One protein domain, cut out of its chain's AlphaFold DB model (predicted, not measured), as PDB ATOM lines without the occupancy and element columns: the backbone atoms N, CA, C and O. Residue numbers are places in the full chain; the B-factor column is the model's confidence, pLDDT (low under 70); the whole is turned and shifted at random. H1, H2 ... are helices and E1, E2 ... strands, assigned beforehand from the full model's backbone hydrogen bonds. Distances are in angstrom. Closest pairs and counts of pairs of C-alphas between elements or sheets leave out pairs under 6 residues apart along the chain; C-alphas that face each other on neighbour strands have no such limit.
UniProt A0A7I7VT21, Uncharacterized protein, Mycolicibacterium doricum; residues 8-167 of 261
ATOM      1  N   LYS A   8     198.618 328.441 282.542       93.38
ATOM      2  CA  LYS A   8     199.714 327.662 281.936       93.38
ATOM      3  C   LYS A   8     200.861 327.445 282.917       93.38
ATOM      4  O   LYS A   8     201.079 328.251 283.814       93.38
ATOM      5  N   ILE A   9     201.603 326.356 282.713       94.12
ATOM      6  CA  ILE A   9     202.863 326.090 283.409       94.12
ATOM      7  C   ILE A   9     203.966 326.174 282.358       94.12
ATOM      8  O   ILE A   9     203.884 325.485 281.343       94.12
ATOM      9  N   VAL A  10     204.966 327.023 282.581       94.44
ATOM     10  CA  VAL A  10     206.128 327.182 281.697       94.44
ATOM     11  C   VAL A  10     207.385 327.147 282.553       94.44
ATOM     12  O   VAL A  10     207.634 328.074 283.323       94.44
ATOM     13  N   SER A  11     208.165 326.070 282.443       92.69
ATOM     14  CA  SER A  11     209.423 325.880 283.183       92.69
ATOM     15  C   SER A  11     209.279 326.175 284.684       92.69
ATOM     16  O   SER A  11     209.981 327.041 285.208       92.69
ATOM     17  N   ASP A  12     208.321 325.520 285.348       94.44
ATOM     18  CA  ASP A  12     207.984 325.697 286.774       94.44
ATOM     19  C   ASP A  12     207.481 327.095 287.174       94.44
ATOM     20  O   ASP A  12     207.500 327.479 288.344       94.44
ATOM     21  N   LYS A  13     207.013 327.885 286.204       95.94
ATOM     22  CA  LYS A  13     206.303 329.144 286.447       95.94
ATOM     23  C   LYS A  13     204.830 328.996 286.100       95.94
ATOM     24  O   LYS A  13     204.492 328.399 285.080       95.94
ATOM     25  N   LEU A  14     203.972 329.580 286.922       96.19
ATOM     26  CA  LEU A  14     202.542 329.682 286.686       96.19
ATOM     27  C   LEU A  14     202.241 330.970 285.919       96.19
ATOM     28  O   LEU A  14     202.547 332.052 286.407       96.19
ATOM     29  N   VAL A  15     201.625 330.862 284.747       96.00
ATOM     30  CA  VAL A  15     201.231 332.006 283.914       96.00
ATOM     31  C   VAL A  15     199.715 332.186 283.988       96.00
ATOM     32  O   VAL A  15     198.959 331.268 283.659       96.00
ATOM     33  N   LEU A  16     199.296 333.372 284.427       94.19
ATOM     34  CA  LEU A  16     197.924 333.820 284.662       94.19
ATOM     35  C   LEU A  16     197.673 335.100 283.843       94.19
ATOM     36  O   LEU A  16     197.750 336.216 284.364       94.19
ATOM     37  N   GLY A  17     197.420 334.948 282.541       91.94
ATOM     38  CA  GLY A  17     197.335 336.092 281.625       91.94
ATOM     39  C   GLY A  17     198.670 336.857 281.570       91.94
ATOM     40  O   GLY A  17     199.685 336.220 281.279       91.94
ATOM     41  N   PRO A  18     198.708 338.174 281.866       92.50
ATOM     42  CA  PRO A  18     199.947 338.958 281.861       92.50
ATOM     43  C   PRO A  18     200.834 338.707 283.091       92.50
ATOM     44  O   PRO A  18     201.969 339.178 283.134       92.50
ATOM     45  N   VAL A  19     200.337 337.985 284.104       96.75
ATOM     46  CA  VAL A  19     201.049 337.736 285.363       96.75
ATOM     47  C   VAL A  19     201.740 336.382 285.326       96.75
ATOM     48  O   VAL A  19     201.135 335.364 285.006       96.75
ATOM     49  N   THR A  20     203.002 336.350 285.732       97.25
ATOM     50  CA  THR A  20     203.747 335.119 285.987       97.25
ATOM     51  C   THR A  20     204.115 335.037 287.462       97.25
ATOM     52  O   THR A  20     204.649 335.988 288.028       97.25
ATOM     53  N   VAL A  21     203.849 333.885 288.071       97.50
ATOM     54  CA  VAL A  21     204.152 333.570 289.468       97.50
ATOM     55  C   VAL A  21     205.127 332.400 289.513       97.50
ATOM     56  O   VAL A  21     204.982 331.423 288.778       97.50
ATOM     57  N   SER A  22     206.127 332.471 290.384       96.31
ATOM     58  CA  SER A  22     207.013 331.344 290.675       96.31
ATOM     59  C   SER A  22     207.217 331.182 292.174       96.31
ATOM     60  O   SER A  22     207.316 332.167 292.904       96.31
ATOM     61  N   PHE A  23     207.276 329.930 292.617       95.94
ATOM     62  CA  PHE A  23     207.452 329.564 294.019       95.94
ATOM     63  C   PHE A  23     208.924 329.254 294.258       95.94
ATOM     64  O   PHE A  23     209.490 328.362 293.620       95.94
ATOM     65  N   GLN A  24     209.553 330.011 295.145       95.25
ATOM     66  CA  GLN A  24     210.986 329.964 295.397       95.25
ATOM     67  C   GLN A  24     211.242 329.280 296.734       95.25
ATOM     68  O   GLN A  24     210.683 329.680 297.754       95.25
ATOM     69  N   ARG A  25     212.094 328.256 296.736       94.44
ATOM     70  CA  ARG A  25     212.611 327.635 297.958       94.44
ATOM     71  C   ARG A  25     213.423 328.649 298.743       94.44
ATOM     72  O   ARG A  25     214.174 329.422 298.153       94.44
ATOM     73  N   THR A  26     213.326 328.595 300.064       92.06
ATOM     74  CA  THR A  26     214.200 329.359 300.955       92.06
ATOM     75  C   THR A  26     214.489 328.599 302.243       92.06
ATOM     76  O   THR A  26     213.797 327.647 302.603       92.06
ATOM     77  N   LEU A  27     215.515 329.055 302.959       87.81
ATOM     78  CA  LEU A  27     215.721 328.719 304.357       87.81
ATOM     79  C   LEU A  27     214.522 329.165 305.197       87.81
ATOM     80  O   LEU A  27     214.019 330.286 305.046       87.81
ATOM     81  N   ARG A  28     214.111 328.280 306.106       85.19
ATOM     82  CA  ARG A  28     213.185 328.616 307.181       85.19
ATOM     83  C   ARG A  28     213.925 329.461 308.206       85.19
ATOM     84  O   ARG A  28     214.924 329.023 308.773       85.19
ATOM     85  N   ILE A  29     213.422 330.663 308.421       82.06
ATOM     86  CA  ILE A  29     214.009 331.636 309.330       82.06
ATOM     87  C   ILE A  29     213.332 331.497 310.706       82.06
ATOM     88  O   ILE A  29     212.137 331.183 310.764       82.06
ATOM     89  N   PRO A  30     214.062 331.682 311.822       80.25
ATOM     90  CA  PRO A  30     213.452 331.775 313.144       80.25
ATOM     91  C   PRO A  30     212.373 332.861 313.206       80.25
ATOM     92  O   PRO A  30     212.499 333.914 312.590       80.25
ATOM     93  N   GLU A  31     211.334 332.635 314.006       72.12
ATOM     94  CA  GLU A  31     210.217 333.583 314.154       72.12
ATOM     95  C   GLU A  31     210.606 334.872 314.902       72.12
ATOM     96  O   GLU A  31     209.844 335.834 314.918       72.12
ATOM     97  N   THR A  32     211.790 334.903 315.521       68.75
ATOM     98  CA  THR A  32     212.308 336.046 316.278       68.75
ATOM     99  C   THR A  32     213.592 336.593 315.665       68.75
ATOM    100  O   THR A  32     214.428 335.846 315.153       68.75
ATOM    101  N   GLY A  33     213.767 337.913 315.764       68.62
ATOM    102  CA  GLY A  33     214.949 338.626 315.275       68.62
ATOM    103  C   GLY A  33     214.760 339.269 313.900       68.62
ATOM    104  O   GLY A  33     213.782 339.021 313.200       68.62
ATOM    105  N   LEU A  34     215.707 340.136 313.539       68.69
ATOM    106  CA  LEU A  34     215.777 340.751 312.217       68.69
ATOM    107  C   LEU A  34     216.644 339.874 311.318       68.69
ATOM    108  O   LEU A  34     217.804 339.615 311.638       68.69
ATOM    109  N   HIS A  35     216.092 339.458 310.183       70.75
ATOM    110  CA  HIS A  35     216.781 338.596 309.231       70.75
ATOM    111  C   HIS A  35     216.810 339.259 307.853       70.75
ATOM    112  O   HIS A  35     215.867 339.974 307.505       70.75
ATOM    113  N   PRO A  36     217.878 339.060 307.062       72.31
ATOM    114  CA  PRO A  36     217.907 339.528 305.685       72.31
ATOM    115  C   PRO A  36     216.824 338.830 304.855       72.31
ATOM    116  O   PRO A  36     216.303 337.780 305.240       72.31
ATOM    117  N   LEU A  37     216.519 339.401 303.686       67.81
ATOM    118  CA  LEU A  37     215.564 338.796 302.763       67.81
ATOM    119  C   LEU A  37     215.977 337.349 302.437       67.81
ATOM    120  O   LEU A  37     217.157 337.099 302.160       67.81
ATOM    121  N   PRO A  38     215.027 336.399 302.474       67.56
ATOM    122  CA  PRO A  38     215.317 334.991 302.270       67.56
ATOM    123  C   PRO A  38     216.009 334.738 300.916       67.56
ATOM    124  O   PRO A  38     215.476 335.138 299.877       67.56
ATOM    125  N   PRO A  39     217.177 334.064 300.881       76.56
ATOM    126  CA  PRO A  39     217.826 333.720 299.623       76.56
ATOM    127  C   PRO A  39     216.992 332.683 298.860       76.56
ATOM    128  O   PRO A  39     216.464 331.732 299.438       76.56
ATOM    129  N   GLY A  40     216.901 332.832 297.539       84.56
ATOM    130  CA  GLY A  40     216.282 331.822 296.680       84.56
ATOM    131  C   GLY A  40     217.185 330.597 296.518       84.56
ATOM    132  O   GLY A  40     218.280 330.706 295.976       84.56
ATOM    133  N   LEU A  41     216.706 329.421 296.927       90.00
ATOM    134  CA  LEU A  41     217.386 328.123 296.785       90.00
ATOM    135  C   LEU A  41     216.879 327.321 295.570       90.00
ATOM    136  O   LEU A  41     216.966 326.095 295.524       90.00
ATOM    137  N   GLY A  42     216.310 328.015 294.585       92.81
ATOM    138  CA  GLY A  42     215.725 327.428 293.382       92.81
ATOM    139  C   GLY A  42     214.200 327.327 293.429       92.81
ATOM    140  O   GLY A  42     213.555 327.593 294.440       92.81
ATOM    141  N   ARG A  43     213.608 326.946 292.296       95.38
ATOM    142  CA  ARG A  43     212.152 326.933 292.105       95.38
ATOM    143  C   ARG A  43     211.538 325.590 292.452       95.38
ATOM    144  O   ARG A  43     212.092 324.544 292.110       95.38
ATOM    145  N   PHE A  44     210.380 325.616 293.098       95.69
ATOM    146  CA  PHE A  44     209.570 324.416 293.262       95.69
ATOM    147  C   PHE A  44     208.985 323.968 291.919       95.69
ATOM    148  O   PHE A  44     208.524 324.821 291.160       95.69
ATOM    149  N   PRO A  45     208.968 322.654 291.634       94.94
ATOM    150  CA  PRO A  45     208.320 322.148 290.439       94.94
ATOM    151  C   PRO A  45     206.805 322.335 290.529       94.94
ATOM    152  O   PRO A  45     206.218 322.190 291.601       94.94
ATOM    153  N   LEU A  46     206.163 322.610 289.395       95.12
ATOM    154  CA  LEU A  46     204.704 322.713 289.303       95.12
ATOM    155  C   LEU A  46     204.146 321.581 288.446       95.12
ATOM    156  O   LEU A  46     204.614 321.332 287.339       95.12
ATOM    157  N   ARG A  47     203.119 320.900 288.955       94.00
ATOM    158  CA  ARG A  47     202.474 319.754 288.296       94.00
ATOM    159  C   ARG A  47     200.977 320.031 288.183       94.00
ATOM    160  O   ARG A  47     200.394 320.560 289.126       94.00
ATOM    161  N   ARG A  48     200.318 319.689 287.074       94.19
ATOM    162  CA  ARG A  48     198.845 319.758 287.026       94.19
ATOM    163  C   ARG A  48     198.281 318.538 287.732       94.19
ATOM    164  O   ARG A  48     198.802 317.444 287.557       94.19
ATOM    165  N   VAL A  49     197.200 318.709 288.487       94.50
ATOM    166  CA  VAL A  49     196.518 317.564 289.115       94.50
ATOM    167  C   VAL A  49     196.012 316.582 288.048       94.50
ATOM    168  O   VAL A  49     196.172 315.374 288.191       94.50
ATOM    169  N   ALA A  50     195.478 317.113 286.944       93.38
ATOM    170  CA  ALA A  50     194.913 316.335 285.840       93.38
ATOM    171  C   ALA A  50     195.913 315.389 285.147       93.38
ATOM    172  O   ALA A  50     195.490 314.406 284.548       93.38
ATOM    173  N   ASP A  51     197.220 315.647 285.257       94.25
ATOM    174  CA  ASP A  51     198.256 314.802 284.649       94.25
ATOM    175  C   ASP A  51     198.511 313.513 285.467       94.25
ATOM    176  O   ASP A  51     199.273 312.647 285.042       94.25
ATOM    177  N   TYR A  52     197.882 313.371 286.644       94.56
ATOM    178  CA  TYR A  52     198.099 312.274 287.599       94.56
ATOM    179  C   TYR A  52     196.794 311.568 288.019       94.56
ATOM    180  O   TYR A  52     196.536 311.423 289.217       94.56
ATOM    181  N   PRO A  53     195.968 311.074 287.076       95.06
ATOM    182  CA  PRO A  53     194.644 310.522 287.388       95.06
ATOM    183  C   PRO A  53     194.679 309.277 288.288       95.06
ATOM    184  O   PRO A  53     193.724 309.022 289.011       95.06
ATOM    185  N   ASN A  54     195.777 308.515 288.268       96.00
ATOM    186  CA  ASN A  54     195.892 307.251 289.005       96.00
ATOM    187  C   ASN A  54     196.496 307.404 290.409       96.00
ATOM    188  O   ASN A  54     196.426 306.472 291.204       96.00
ATOM    189  N   THR A  55     197.144 308.536 290.704       94.81
ATOM    190  CA  THR A  55     197.908 308.729 291.952       94.81
ATOM    191  C   THR A  55     197.472 309.948 292.753       94.81
ATOM    192  O   THR A  55     197.753 310.011 293.947       94.81
ATOM    193  N   ALA A  56     196.829 310.937 292.127       93.88
ATOM    194  CA  ALA A  56     196.301 312.087 292.848       93.88
ATOM    195  C   ALA A  56     195.053 311.692 293.667       93.88
ATOM    196  O   ALA A  56     194.251 310.881 293.197       93.88
ATOM    197  N   PRO A  57     194.840 312.278 294.861       92.44
ATOM    198  CA  PRO A  57     193.613 312.080 295.626       92.44
ATOM    199  C   PRO A  57     192.358 312.427 294.812       92.44
ATOM    200  O   PRO A  57     192.331 313.431 294.097       92.44
ATOM    201  N   ALA A  58     191.291 311.637 294.963       93.06
ATOM    202  CA  ALA A  58     190.039 311.830 294.222       93.06
ATOM    203  C   ALA A  58     189.448 313.239 294.414       93.06
ATOM    204  O   ALA A  58     189.008 313.877 293.460       93.06
ATOM    205  N   GLU A  59     189.519 313.766 295.635       90.50
ATOM    206  CA  GLU A  59     189.115 315.136 295.970       90.50
ATOM    207  C   GLU A  59     189.876 316.210 295.176       90.50
ATOM    208  O   GLU A  59     189.290 317.218 294.775       90.50
ATOM    209  N   TRP A  60     191.166 315.997 294.896       91.38
ATOM    210  CA  TRP A  60     191.970 316.929 294.107       91.38
ATOM    211  C   TRP A  60     191.595 316.846 292.635       91.38
ATOM    212  O   TRP A  60     191.537 317.875 291.972       91.38
ATOM    213  N   LEU A  61     191.308 315.646 292.123       92.88
ATOM    214  CA  LEU A  61     190.862 315.459 290.741       92.88
ATOM    215  C   LEU A  61     189.524 316.164 290.482       92.88
ATOM    216  O   LEU A  61     189.372 316.807 289.447       92.88
ATOM    217  N   VAL A  62     188.594 316.110 291.443       92.50
ATOM    218  CA  VAL A  62     187.306 316.824 291.371       92.50
ATOM    219  C   VAL A  62     187.501 318.340 291.449       92.50
ATOM    220  O   VAL A  62     186.901 319.082 290.674       92.50
ATOM    221  N   ARG A  63     188.342 318.816 292.374       89.75
ATOM    222  CA  ARG A  63     188.608 320.252 292.568       89.75
ATOM    223  C   ARG A  63     189.430 320.861 291.422       89.75
ATOM    224  O   ARG A  63     189.264 322.035 291.098       89.75
ATOM    225  N   GLY A  64     190.326 320.074 290.833       91.56
ATOM    226  CA  GLY A  64     191.325 320.511 289.866       91.56
ATOM    227  C   GLY A  64     192.457 321.338 290.488       91.56
ATOM    228  O   GLY A  64     192.635 321.408 291.705       91.56
ATOM    229  N   GLY A  65     193.238 321.987 289.624       92.19
ATOM    230  CA  GLY A  65     194.322 322.887 290.017       92.19
ATOM    231  C   GLY A  65     195.722 322.313 289.803       92.19
ATOM    232  O   GLY A  65     195.965 321.507 288.896       92.19
ATOM    233  N   LEU A  66     196.662 322.799 290.612       93.75
ATOM    234  CA  LEU A  66     198.080 322.471 290.527       93.75
ATOM    235  C   LEU A  66     198.562 321.841 291.830       93.75
ATOM    236  O   LEU A  66     198.150 322.241 292.916       93.75
ATOM    237  N   MET A  67     199.485 320.897 291.703       92.94
ATOM    238  CA  MET A  67     200.251 320.340 292.803       92.94
ATOM    239  C   MET A  67     201.615 321.024 292.865       92.94
ATOM    240  O   MET A  67     202.305 321.172 291.850       92.94
ATOM    241  N   LEU A  68     201.996 321.391 294.083       93.25
ATOM    242  CA  LEU A  68     203.307 321.911 294.439       93.25
ATOM    243  C   LEU A  68     203.969 320.876 295.365       93.25
ATOM    244  O   LEU A  68     203.572 320.776 296.526       93.25
ATOM    245  N   PRO A  69     204.917 320.055 294.882       91.44
ATOM    246  CA  PRO A  69     205.627 319.096 295.722       91.44
ATOM    247  C   PRO A  69     206.554 319.826 296.703       91.44
ATOM    248  O   PRO A  69     207.566 320.399 296.292       91.44
ATOM    249  N   VAL A  70     206.195 319.807 297.988       91.19
ATOM    250  CA  VAL A  70     206.912 320.475 299.087       91.19
ATOM    251  C   VAL A  70     207.051 319.498 300.254       91.19
ATOM    252  O   VAL A  70     206.086 318.811 300.598       91.19
ATOM    253  N   TYR A  71     208.231 319.420 300.871       89.06
ATOM    254  CA  TYR A  71     208.416 318.635 302.092       89.06
ATOM    255  C   TYR A  71     207.860 319.376 303.312       89.06
ATOM    256  O   TYR A  71     207.819 320.605 303.361       89.06
ATOM    257  N   GLN A  72     207.448 318.630 304.339       88.06
ATOM    258  CA  GLN A  72     206.987 319.246 305.583       88.06
ATOM    259  C   GLN A  72     208.064 320.175 306.151       88.06
ATOM    260  O   GLN A  72     209.231 319.798 306.253       88.06
ATOM    261  N   ARG A  73     207.643 321.370 306.576       85.56
ATOM    262  CA  ARG A  73     208.483 322.439 307.136       85.56
ATOM    263  C   ARG A  73     209.434 323.123 306.150       85.56
ATOM    264  O   ARG A  73     210.219 323.962 306.596       85.56
ATOM    265  N   GLU A  74     209.357 322.838 304.852       90.69
ATOM    266  CA  GLU A  74     210.013 323.694 303.861       90.69
ATOM    267  C   GLU A  74     209.331 325.061 303.804       90.69
ATOM    268  O   GLU A  74     208.102 325.170 303.887       90.69
ATOM    269  N   ALA A  75     210.158 326.098 303.674       91.19
ATOM    270  CA  ALA A  75     209.731 327.478 303.539       91.19
ATOM    271  C   ALA A  75     209.850 327.935 302.082       91.19
ATOM    272  O   ALA A  75     210.741 327.511 301.336       91.19
ATOM    273  N   MET A  76     208.957 328.834 301.684       93.50
ATOM    274  CA  MET A  76     208.955 329.424 300.355       93.50
ATOM    275  C   MET A  76     208.609 330.910 300.383       93.50
ATOM    276  O   MET A  76     207.977 331.402 301.316       93.50
ATOM    277  N   TRP A  77     208.987 331.603 299.316       93.50
ATOM    278  CA  TRP A  77     208.474 332.926 298.972       93.50
ATOM    279  C   TRP A  77     207.983 332.924 297.523       93.50
ATOM    280  O   TRP A  77     208.322 332.036 296.735       93.50
ATOM    281  N   LEU A  78     207.142 333.892 297.168       95.19
ATOM    282  CA  LEU A  78     206.569 333.999 295.832       95.19
ATOM    283  C   LEU A  78     207.232 335.147 295.078       95.19
ATOM    284  O   LEU A  78     207.311 336.268 295.574       95.19
ATOM    285  N   SER A  79     207.673 334.865 293.857       95.50
ATOM    286  CA  SER A  79     208.203 335.853 292.922       95.50
ATOM    287  C   SER A  79     207.195 336.104 291.810       95.50
ATOM    288  O   SER A  79     206.624 335.158 291.255       95.50
ATOM    289  N   PHE A  80     207.014 337.376 291.469       96.44
ATOM    290  CA  PHE A  80     206.068 337.847 290.474       96.44
ATOM    291  C   PHE A  80     206.778 338.614 289.365       96.44
ATOM    292  O   PHE A  80     207.739 339.346 289.587       96.44
ATOM    293  N   SER A  81     206.236 338.497 288.162       96.06
ATOM    294  CA  SER A  81     206.552 339.383 287.049       96.06
ATOM    295  C   SER A  81     205.290 339.611 286.236       96.06
ATOM    296  O   SER A  81     204.518 338.671 286.043       96.06
ATOM    297  N   ALA A  82     205.093 340.824 285.735       95.62
ATOM    298  CA  ALA A  82     203.986 341.132 284.845       95.62
ATOM    299  C   ALA A  82     204.455 342.059 283.723       95.62
ATOM    300  O   ALA A  82     205.216 342.992 283.979       95.62
ATOM    301  N   SER A  83     204.024 341.782 282.493       92.44
ATOM    302  CA  SER A  83     204.288 342.646 281.331       92.44
ATOM    303  C   SER A  83     203.395 343.887 281.313       92.44
ATOM    304  O   SER A  83     203.757 344.906 280.735       92.44
ATOM    305  N   GLU A  84     202.236 343.793 281.958       94.81
ATOM    306  CA  GLU A  84     201.215 344.832 282.057       94.81
ATOM    307  C   GLU A  84     200.791 344.991 283.520       94.81
ATOM    308  O   GLU A  84     200.944 344.045 284.306       94.81
ATOM    309  N   PRO A  85     200.234 346.148 283.914       96.50
ATOM    310  CA  PRO A  85     199.717 346.317 285.257       96.50
ATOM    311  C   PRO A  85     198.602 345.316 285.555       96.50
ATOM    312  O   PRO A  85     197.678 345.119 284.764       96.50
ATOM    313  N   ALA A  86     198.675 344.694 286.725       96.75
ATOM    314  CA  ALA A  86     197.680 343.731 287.172       96.75
ATOM    315  C   ALA A  86     197.616 343.685 288.699       96.75
ATOM    316  O   ALA A  86     198.592 343.972 289.394       96.75
ATOM    317  N   ALA A  87     196.465 343.274 289.223       97.12
ATOM    318  CA  ALA A  87     196.297 342.959 290.632       97.12
ATOM    319  C   ALA A  87     196.365 341.441 290.831       97.12
ATOM    320  O   ALA A  87     195.614 340.693 290.203       97.12
ATOM    321  N   LEU A  88     197.250 340.980 291.712       97.44
ATOM    322  CA  LEU A  88     197.377 339.569 292.071       97.44
ATOM    323  C   LEU A  88     196.852 339.342 293.490       97.44
ATOM    324  O   LEU A  88     197.460 339.781 294.463       97.44
ATOM    325  N   GLN A  89     195.730 338.639 293.617       96.94
ATOM    326  CA  GLN A  89     195.236 338.158 294.904       96.94
ATOM    327  C   GLN A  89     195.885 336.820 295.242       96.94
ATOM    328  O   GLN A  89     195.964 335.921 294.396       96.94
ATOM    329  N   ILE A  90     196.319 336.696 296.493       96.56
ATOM    330  CA  ILE A  90     197.022 335.525 297.016       96.56
ATOM    331  C   ILE A  90     196.321 335.106 298.299       96.56
ATOM    332  O   ILE A  90     196.145 335.916 299.209       96.56
ATOM    333  N   GLY A  91     195.881 333.856 298.339       94.50
ATOM    334  CA  GLY A  91     195.212 333.250 299.477       94.50
ATOM    335  C   GLY A  91     195.982 332.037 299.977       94.50
ATOM    336  O   GLY A  91     196.620 331.346 299.186       94.50
ATOM    337  N   VAL A  92     195.910 331.772 301.276       91.75
ATOM    338  CA  VAL A  92     196.401 330.539 301.899       91.75
ATOM    339  C   VAL A  92     195.266 329.963 302.718       91.75
ATOM    340  O   VAL A  92     194.798 330.615 303.645       91.75
ATOM    341  N   GLY A  93     194.776 328.785 302.325       90.38
ATOM    342  CA  GLY A  93     193.586 328.182 302.929       90.38
ATOM    343  C   GLY A  93     192.403 329.152 302.992       90.38
ATOM    344  O   GLY A  93     191.813 329.350 304.040       90.38
ATOM    345  N   LYS A  94     192.098 329.845 301.886       92.38
ATOM    346  CA  LYS A  94     191.007 330.835 301.804       92.38
ATOM    347  C   LYS A  94     191.124 332.013 302.787       92.38
ATOM    348  O   LYS A  94     190.136 332.698 303.028       92.38
ATOM    349  N   VAL A  95     192.329 332.339 303.249       91.31
ATOM    350  CA  VAL A  95     192.645 333.604 303.929       91.31
ATOM    351  C   VAL A  95     193.547 334.438 303.027       91.31
ATOM    352  O   VAL A  95     194.520 333.924 302.480       91.31
ATOM    353  N   CYS A  96     193.240 335.719 302.830       93.38
ATOM    354  CA  CYS A  96     194.059 336.618 302.022       93.38
ATOM    355  C   CYS A  96     195.427 336.847 302.682       93.38
ATOM    356  O   CYS A  96     195.503 337.332 303.806       93.38
ATOM    357  N   ALA A  97     196.518 336.571 301.962       92.81
ATOM    358  CA  ALA A  97     197.876 336.723 302.487       92.81
ATOM    359  C   ALA A  97     198.289 338.192 302.717       92.81
ATOM    360  O   ALA A  97     199.222 338.456 303.474       92.81
ATOM    361  N   VAL A  98     197.599 339.136 302.062       92.50
ATOM    362  CA  VAL A  98     197.875 340.579 302.146       92.50
ATOM    363  C   VAL A  98     197.129 341.213 303.323       92.50
ATOM    364  O   VAL A  98     197.753 341.864 304.160       92.50
ATOM    365  N   SER A  99     195.810 341.004 303.409       91.06
ATOM    366  CA  SER A  99     194.972 341.613 304.452       91.06
ATOM    367  C   SER A  99     194.812 340.765 305.714       91.06
ATOM    368  O   SER A  99     194.379 341.294 306.732       91.06
ATOM    369  N   GLY A 100     195.090 339.458 305.659       89.38
ATOM    370  CA  GLY A 100     194.799 338.513 306.746       89.38
ATOM    371  C   GLY A 100     193.307 338.192 306.928       89.38
ATOM    372  O   GLY A 100     192.947 337.461 307.844       89.38
ATOM    373  N   LEU A 101     192.428 338.725 306.072       89.94
ATOM    374  CA  LEU A 101     190.978 338.521 306.146       89.94
ATOM    375  C   LEU A 101     190.512 337.306 305.325       89.94
ATOM    376  O   LEU A 101     191.230 336.875 304.415       89.94
ATOM    377  N   PRO A 102     189.293 336.784 305.575       91.94
ATOM    378  CA  PRO A 102     188.692 335.752 304.736       91.94
ATOM    379  C   PRO A 102     188.704 336.120 303.246       91.94
ATOM    380  O   PRO A 102     188.486 337.270 302.857       91.94
ATOM    381  N   TRP A 103     188.976 335.129 302.402       93.62
ATOM    382  CA  TRP A 103     189.072 335.294 300.958       93.62
ATOM    383  C   TRP A 103     187.729 335.702 300.349       93.62
ATOM    384  O   TRP A 103     186.709 335.045 300.548       93.62
ATOM    385  N   ILE A 104     187.778 336.726 299.500       94.94
ATOM    386  CA  ILE A 104     186.664 337.207 298.681       94.94
ATOM    387  C   ILE A 104     187.104 337.286 297.218       94.94
ATOM    388  O   ILE A 104     188.272 337.527 296.909       94.94
ATOM    389  N   ASP A 105     186.171 337.073 296.297       93.19
ATOM    390  CA  ASP A 105     186.418 336.917 294.858       93.19
ATOM    391  C   ASP A 105     186.464 338.236 294.060       93.19
ATOM    392  O   ASP A 105     186.417 338.239 292.827       93.19
ATOM    393  N   HIS A 106     186.622 339.364 294.750       94.94
ATOM    394  CA  HIS A 106     186.751 340.695 294.167       94.94
ATOM    395  C   HIS A 106     187.864 341.499 294.851       94.94
ATOM    396  O   HIS A 106     188.309 341.177 295.954       94.94
ATOM    397  N   LEU A 107     188.351 342.534 294.162       96.19
ATOM    398  CA  LEU A 107     189.415 343.395 294.675       96.19
ATOM    399  C   LEU A 107     188.846 344.416 295.657       96.19
ATOM    400  O   LEU A 107     187.814 345.030 295.391       96.19
ATOM    401  N   VAL A 108     189.559 344.622 296.759       96.19
ATOM    402  CA  VAL A 108     189.272 345.644 297.767       96.19
ATOM    403  C   VAL A 108     190.561 346.407 298.042       96.19
ATOM    404  O   VAL A 108     191.632 345.805 298.142       96.19
ATOM    405  N   GLY A 109     190.461 347.735 298.109       95.19
ATOM    406  CA  GLY A 109     191.593 348.624 298.379       95.19
ATOM    407  C   GLY A 109     191.811 348.925 299.863       95.19
ATOM    408  O   GLY A 109     192.923 349.287 300.230       95.19
ATOM    409  N   ASP A 110     190.785 348.763 300.707       93.12
ATOM    410  CA  ASP A 110     190.866 349.035 302.146       93.12
ATOM    411  C   ASP A 110     189.986 348.064 302.975       93.12
ATOM    412  O   ASP A 110     188.758 348.118 302.860       93.12
ATOM    413  N   PRO A 111     190.587 347.156 303.772       92.44
ATOM    414  CA  PRO A 111     192.007 346.817 303.727       92.44
ATOM    415  C   PRO A 111     192.361 346.145 302.389       92.44
ATOM    416  O   PRO A 111     191.606 345.326 301.860       92.44
ATOM    417  N   GLN A 112     193.520 346.502 301.833       95.00
ATOM    418  CA  GLN A 112     193.979 346.021 300.529       95.00
ATOM    419  C   GLN A 112     194.118 344.491 300.495       95.00
ATOM    420  O   GLN A 112     194.767 343.908 301.360       95.00
ATOM    421  N   ASN A 113     193.569 343.834 299.466       95.69
ATOM    422  CA  ASN A 113     193.569 342.366 299.350       95.69
ATOM    423  C   ASN A 113     194.345 341.805 298.137       95.69
ATOM    424  O   ASN A 113     194.126 340.661 297.729       95.69
ATOM    425  N   TYR A 114     195.233 342.602 297.540       96.75
ATOM    426  CA  TYR A 114     195.985 342.243 296.338       96.75
ATOM    427  C   TYR A 114     197.387 342.856 296.326       96.75
ATOM    428  O   TYR A 114     197.624 343.914 296.905       96.75
ATOM    429  N   VAL A 115     198.294 342.218 295.594       96.62
ATOM    430  CA  VAL A 115     199.616 342.737 295.240       96.62
ATOM    431  C   VAL A 115     199.506 343.519 293.929       96.62
ATOM    432  O   VAL A 115     198.958 343.008 292.950       96.62
ATOM    433  N   ALA A 116     200.005 344.758 293.908       96.50
ATOM    434  CA  ALA A 116     200.033 345.592 292.708       96.50
ATOM    435  C   ALA A 116     201.282 345.276 291.867       96.50
ATOM    436  O   ALA A 116     202.411 345.510 292.301       96.50
ATOM    437  N   LEU A 117     201.080 344.728 290.669       96.94
ATOM    438  CA  LEU A 117     202.150 344.373 289.739       96.94
ATOM    439  C   LEU A 117     202.272 345.422 288.626       96.94
ATOM    440  O   LEU A 117     201.242 345.920 288.165       96.94
ATOM    441  N   PRO A 118     203.498 345.720 288.151       95.44
ATOM    442  CA  PRO A 118     204.787 345.110 288.521       95.44
ATOM    443  C   PRO A 118     205.495 345.742 289.742       95.44
ATOM    444  O   PRO A 118     206.638 345.395 290.025       95.44
ATOM    445  N   GLN A 119     204.859 346.673 290.460       94.19
ATOM    446  CA  GLN A 119     205.503 347.491 291.500       94.19
ATOM    447  C   GLN A 119     205.944 346.695 292.736       94.19
ATOM    448  O   GLN A 119     206.925 347.069 293.375       94.19
ATOM    449  N   GLN A 120     205.249 345.607 293.070       94.19
ATOM    450  CA  GLN A 120     205.622 344.697 294.151       94.19
ATOM    451  C   GLN A 120     205.945 343.306 293.574       94.19
ATOM    452  O   GLN A 120     205.042 342.493 293.388       94.19
ATOM    453  N   PRO A 121     207.222 343.012 293.264       93.88
ATOM    454  CA  PRO A 121     207.606 341.820 292.504       93.88
ATOM    455  C   PRO A 121     207.804 340.557 293.359       93.88
ATOM    456  O   PRO A 121     208.192 339.513 292.830       93.88
ATOM    457  N   TRP A 122     207.549 340.612 294.669       93.75
ATOM    458  CA  TRP A 122     207.607 339.437 295.540       93.75
ATOM    459  C   TRP A 122     206.646 339.518 296.730       93.75
ATOM    460  O   TRP A 122     206.135 340.584 297.082       93.75
ATOM    461  N   LEU A 123     206.422 338.362 297.356       92.12
ATOM    462  CA  LEU A 123     205.788 338.215 298.661       92.12
ATOM    463  C   LEU A 123     206.538 337.135 299.451       92.12
ATOM    464  O   LEU A 123     206.570 335.971 299.054       92.12
ATOM    465  N   ASP A 124     207.168 337.538 300.548       86.12
ATOM    466  CA  ASP A 124     208.025 336.711 301.407       86.12
ATOM    467  C   ASP A 124     207.270 336.023 302.551       86.12
ATOM    468  O   ASP A 124     207.756 335.038 303.113       86.12
ATOM    469  N   GLY A 125     206.057 336.478 302.847       84.62
ATOM    470  CA  GLY A 125     205.212 335.846 303.840       84.62
ATOM    471  C   GLY A 125     203.798 336.401 303.912       84.62
ATOM    472  O   GLY A 125     203.324 337.122 303.036       84.62
ATOM    473  N   ILE A 126     203.123 336.010 304.982       81.56
ATOM    474  CA  ILE A 126     201.736 336.311 305.298       81.56
ATOM    475  C   ILE A 126     201.730 337.352 306.407       81.56
ATOM    476  O   ILE A 126     202.403 337.177 307.433       81.56
ATOM    477  N   ASN A 127     200.949 338.412 306.216       78.06
ATOM    478  CA  ASN A 127     200.721 339.397 307.261       78.06
ATOM    479  C   ASN A 127     200.053 338.719 308.465       78.06
ATOM    480  O   ASN A 127     198.980 338.134 308.340       78.06
ATOM    481  N   SER A 128     200.717 338.763 309.617       72.25
ATOM    482  CA  SER A 128     200.266 338.123 310.854       72.25
ATOM    483  C   SER A 128     199.782 339.116 311.914       72.25
ATOM    484  O   SER A 128     199.577 338.717 313.059       72.25
ATOM    485  N   GLY A 129     199.594 340.387 311.546       69.75
ATOM    486  CA  GLY A 129     199.323 341.469 312.492       69.75
ATOM    487  C   GLY A 129     200.587 341.971 313.194       69.75
ATOM    488  O   GLY A 129     201.669 341.403 313.049       69.75
ATOM    489  N   ASP A 130     200.456 343.087 313.915       69.44
ATOM    490  CA  ASP A 130     201.503 343.676 314.771       69.44
ATOM    491  C   ASP A 130     202.866 343.915 314.090       69.44
ATOM    492  O   ASP A 130     203.911 343.942 314.735       69.44
ATOM    493  N   GLY A 131     202.867 344.094 312.765       68.19
ATOM    494  CA  GLY A 131     204.086 344.291 311.975       68.19
ATOM    495  C   GLY A 131     204.917 343.020 311.753       68.19
ATOM    496  O   GLY A 131     206.027 343.119 311.233       68.19
ATOM    497  N   PHE A 132     204.401 341.838 312.105       67.81
ATOM    498  CA  PHE A 132     205.069 340.561 311.872       67.81
ATOM    499  C   PHE A 132     204.632 339.912 310.557       67.81
ATOM    500  O   PHE A 132     203.451 339.873 310.197       67.81
ATOM    501  N   ILE A 133     205.610 339.338 309.860       76.12
ATOM    502  CA  ILE A 133     205.424 338.571 308.630       76.12
ATOM    503  C   ILE A 133     205.840 337.130 308.917       76.12
ATOM    504  O   ILE A 133     206.935 336.884 309.423       76.12
ATOM    505  N   ARG A 134     204.978 336.167 308.582       81.88
ATOM    506  CA  ARG A 134     205.287 334.734 308.694       81.88
ATOM    507  C   ARG A 134     205.558 334.134 307.326       81.88
ATOM    508  O   ARG A 134     204.761 334.315 306.413       81.88
ATOM    509  N   GLN A 135     206.654 333.394 307.187       86.19
ATOM    510  CA  GLN A 135     206.997 332.729 305.927       86.19
ATOM    511  C   GLN A 135     205.925 331.713 305.513       86.19
ATOM    512  O   GLN A 135     205.280 331.091 306.360       86.19
ATOM    513  N   PHE A 136     205.784 331.480 304.207       86.94
ATOM    514  CA  PHE A 136     204.967 330.375 303.711       86.94
ATOM    515  C   PHE A 136     205.675 329.058 304.022       86.94
ATOM    516  O   PHE A 136     206.637 328.692 303.349       86.94
ATOM    517  N   VAL A 137     205.207 328.353 305.050       86.06
ATOM    518  CA  VAL A 137     205.758 327.062 305.474       86.06
ATOM    519  C   VAL A 137     204.739 325.961 305.214       86.06
ATOM    520  O   VAL A 137     203.570 326.089 305.574       86.06
ATOM    521  N   ALA A 138     205.183 324.859 304.612       86.06
ATOM    522  CA  ALA A 138     204.335 323.687 304.439       86.06
ATOM    523  C   ALA A 138     204.099 322.986 305.784       86.06
ATOM    524  O   ALA A 138     205.027 322.456 306.403       86.06
ATOM    525  N   VAL A 139     202.842 322.955 306.218       85.44
ATOM    526  CA  VAL A 139     202.389 322.271 307.433       85.44
ATOM    527  C   VAL A 139     201.291 321.259 307.088       85.44
ATOM    528  O   VAL A 139     200.534 321.495 306.143       85.44
ATOM    529  N   PRO A 140     201.193 320.124 307.806       83.12
ATOM    530  CA  PRO A 140     200.095 319.183 307.609       83.12
ATOM    531  C   PRO A 140     198.739 319.824 307.928       83.12
ATOM    532  O   PRO A 140     198.617 320.565 308.906       83.12
ATOM    533  N   LEU A 141     197.718 319.494 307.136       81.81
ATOM    534  CA  LEU A 141     196.329 319.790 307.492       81.81
ATOM    535  C   LEU A 141     195.942 319.001 308.749       81.81
ATOM    536  O   LEU A 141     196.384 317.866 308.930       81.81
ATOM    537  N   GLY A 142     195.140 319.603 309.619       80.38
ATOM    538  CA  GLY A 142     194.763 319.066 310.925       80.38
ATOM    539  C   GLY A 142     195.790 319.310 312.039       80.38
ATOM    540  O   GLY A 142     195.601 318.820 313.149       80.38
ATOM    541  N   SER A 143     196.887 320.030 311.774       80.12
ATOM    542  CA  SER A 143     197.923 320.305 312.782       80.12
ATOM    543  C   SER A 143     197.612 321.508 313.674       80.12
ATOM    544  O   SER A 143     198.310 321.718 314.666       80.12
ATOM    545  N   GLY A 144     196.612 322.321 313.315       79.62
ATOM    546  CA  GLY A 144     196.313 323.589 313.988       79.62
ATOM    547  C   GLY A 144     197.360 324.681 313.735       79.62
ATOM    548  O   GLY A 144     197.309 325.752 314.339       79.62
ATOM    549  N   ALA A 145     198.336 324.413 312.865       79.56
ATOM    550  CA  ALA A 145     199.392 325.342 312.487       79.56
ATOM    551  C   ALA A 145     199.138 326.007 311.124       79.56
ATOM    552  O   ALA A 145     199.977 326.786 310.669       79.56
ATOM    553  N   THR A 146     198.029 325.693 310.443       83.44
ATOM    554  CA  THR A 146     197.703 326.342 309.169       83.44
ATOM    555  C   THR A 146     197.175 327.755 309.411       83.44
ATOM    556  O   THR A 146     196.593 328.063 310.451       83.44
ATOM    557  N   VAL A 147     197.346 328.627 308.418       81.06
ATOM    558  CA  VAL A 147     196.809 329.998 308.461       81.06
ATOM    559  C   VAL A 147     195.282 329.981 308.527       81.06
ATOM    560  O   VAL A 147     194.693 330.758 309.270       81.06
ATOM    561  N   GLU A 148     194.648 329.061 307.797       84.69
ATOM    562  CA  GLU A 148     193.200 328.840 307.847       84.69
ATOM    563  C   GLU A 148     192.752 328.510 309.272       84.69
ATOM    564  O   GLU A 148     191.887 329.200 309.806       84.69
ATOM    565  N   GLY A 149     193.415 327.553 309.926       79.12
ATOM    566  CA  GLY A 149     193.096 327.134 311.291       79.12
ATOM    567  C   GLY A 149     193.276 328.250 312.308       79.12
ATOM    568  O   GLY A 149     192.415 328.458 313.158       79.12
ATOM    569  N   GLN A 150     194.358 329.023 312.194       80.31
ATOM    570  CA  GLN A 150     194.645 330.126 313.115       80.31
ATOM    571  C   GLN A 150     193.667 331.298 312.984       80.31
ATOM    572  O   GLN A 150     193.400 331.977 313.973       80.31
ATOM    573  N   VAL A 151     193.151 331.550 311.778       79.88
ATOM    574  CA  VAL A 151     192.269 332.696 311.507       79.88
ATOM    575  C   VAL A 151     190.793 332.322 311.613       79.88
ATOM    576  O   VAL A 151     189.996 333.105 312.124       79.88
ATOM    577  N   THR A 152     190.413 331.144 311.124       79.50
ATOM    578  CA  THR A 152     189.008 330.722 310.995       79.50
ATOM    579  C   THR A 152     188.591 329.669 312.018       79.50
ATOM    580  O   THR A 152     187.400 329.506 312.263       79.50
ATOM    581  N   GLY A 153     189.547 328.968 312.638       82.06
ATOM    582  CA  GLY A 153     189.282 327.817 313.504       82.06
ATOM    583  C   GLY A 153     189.059 326.499 312.751       82.06
ATOM    584  O   GLY A 153     188.894 325.465 313.393       82.06
ATOM    585  N   GLU A 154     189.087 326.512 311.417       83.56
ATOM    586  CA  GLU A 154     188.898 325.340 310.557       83.56
ATOM    587  C   GLU A 154     190.134 325.092 309.675       83.56
ATOM    588  O   GLU A 154     190.887 326.008 309.380       83.56
ATOM    589  N   GLU A 155     190.364 323.853 309.229       83.94
ATOM    590  CA  GLU A 155     191.467 323.509 308.309       83.94
ATOM    591  C   GLU A 155     190.939 322.646 307.150       83.94
ATOM    592  O   GLU A 155     191.302 321.478 307.009       83.94
ATOM    593  N   THR A 156     190.015 323.191 306.349       83.69
ATOM    594  CA  THR A 156     189.248 322.416 305.353       83.69
ATOM    595  C   THR A 156     189.743 322.600 303.920       83.69
ATOM    596  O   THR A 156     189.637 321.685 303.097       83.69
ATOM    597  N   HIS A 157     190.296 323.764 303.584       82.19
ATOM    598  CA  HIS A 157     190.680 324.082 302.212       82.19
ATOM    599  C   HIS A 157     192.147 323.783 301.943       82.19
ATOM    600  O   HIS A 157     192.458 323.136 300.933       82.19
ATOM    601  N   GLY A 158     193.028 324.279 302.813       85.19
ATOM    602  CA  GLY A 158     194.471 324.224 302.631       85.19
ATOM    603  C   GLY A 158     194.977 324.912 301.358       85.19
ATOM    604  O   GLY A 158     194.244 325.572 300.614       85.19
ATOM    605  N   GLY A 159     196.271 324.730 301.090       89.75
ATOM    606  CA  GLY A 159     196.919 325.146 299.844       89.75
ATOM    607  C   GLY A 159     196.966 326.661 299.605       89.75
ATOM    608  O   GLY A 159     196.579 327.465 300.451       89.75
ATOM    609  N   VAL A 160     197.459 327.039 298.424       93.00
ATOM    610  CA  VAL A 160     197.582 328.435 297.980       93.00
ATOM    611  C   VAL A 160     196.570 328.707 296.867       93.00
ATOM    612  O   VAL A 160     196.470 327.943 295.908       93.00
ATOM    613  N   GLN A 161     195.826 329.804 296.979       94.75
ATOM    614  CA  GLN A 161     194.901 330.294 295.958       94.75
ATOM    615  C   GLN A 161     195.494 331.522 295.273       94.75
ATOM    616  O   GLN A 161     196.009 332.420 295.932       94.75
ATOM    617  N   LEU A 162     195.409 331.576 293.945       95.50
ATOM    618  CA  LEU A 162     195.916 332.692 293.151       95.50
ATOM    619  C   LEU A 162     194.836 333.172 292.189       95.50
ATOM    620  O   LEU A 162     194.207 332.366 291.503       95.50
ATOM    621  N   ARG A 163     194.651 334.490 292.114       95.44
ATOM    622  CA  ARG A 163     193.764 335.132 291.142       95.44
ATOM    623  C   ARG A 163     194.427 336.389 290.604       95.44
ATOM    624  O   ARG A 163     194.682 337.324 291.354       95.44
ATOM    625  N   ALA A 164     194.688 336.405 289.303       95.69
ATOM    626  CA  ALA A 164     195.160 337.592 288.605       95.69
ATOM    627  C   ALA A 164     193.968 338.348 288.008       95.69
ATOM    628  O   ALA A 164     193.080 337.747 287.402       95.69
ATOM    629  N   VAL A 165     193.964 339.665 288.175       95.50
ATOM    630  CA  VAL A 165     192.998 340.584 287.577       95.50
ATOM    631  C   VAL A 165     193.777 341.579 286.731       95.50
ATOM    632  O   VAL A 165     194.516 342.407 287.263       95.50
ATOM    633  N   ALA A 166     193.633 341.460 285.415       94.25
ATOM    634  CA  ALA A 166     194.198 342.410 284.468       94.25
ATOM    635  C   ALA A 166     193.371 343.705 284.435       94.25
ATOM    636  O   ALA A 166     192.225 343.743 284.897       94.25
ATOM    637  N   LEU A 167     193.956 344.759 283.870       94.25
ATOM    638  CA  LEU A 167     193.229 345.986 283.560       94.25
ATOM    639  C   LEU A 167     192.066 345.724 282.590       94.25
ATOM    640  O   LEU A 167     192.067 344.761 281.822       94.25
TER     641      LEU A 167
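AT A GLANCE: This is residues 8 to 167 of the 261 residues of an uncharacterized protein of Mycolicibacterium doricum (UniProt A0A7I7VT21). Little regular structure: a curled sheet, E1-E2-E3-E4-E8-E7, and a smaller one, E6-E5-E9, across its open side make a rough, incompletely closed barrel. The printed part has 160 residues, 60 in two named helices and nine strands, class mostly strand; H1 follows E3, H2 follows E8, and both sheets are antiparallel. It is compact, radius of gyration of the C-alphas 15.4 A, spanning 45 by 39 by 32 A.

IN THESE COORDINATES: E1, residues 8-10, begins at C-alpha (199.714, 327.662, 281.936); then E2 13-16, E3 19-26, H1 58-63, E4 75-82, 23.9 A long, E5 86-92, E6 115-117, E7 125-127, E8 133-137, H2 147-152 and E9 160-166, ending at (194.198, 342.410, 284.468).

HOW THE PARTS SIT: E1, E2 and E3 form a meander, each strand the antiparallel neighbour of the one before; N 14 and O 21 are 2.8 A apart. The closest C-alphas of E2 and E9, Leu 16 and Ala 164, are 6.1 A apart. In H1 and H2 every O i to N i+4 pair is within hydrogen-bond range.

THE WHOLE: The printed part has no cut. E3 to H1, H1 to E4 and E5 to E6 are long links. Residues 32-34, 37-38 and 129-132 have pLDDT under 70.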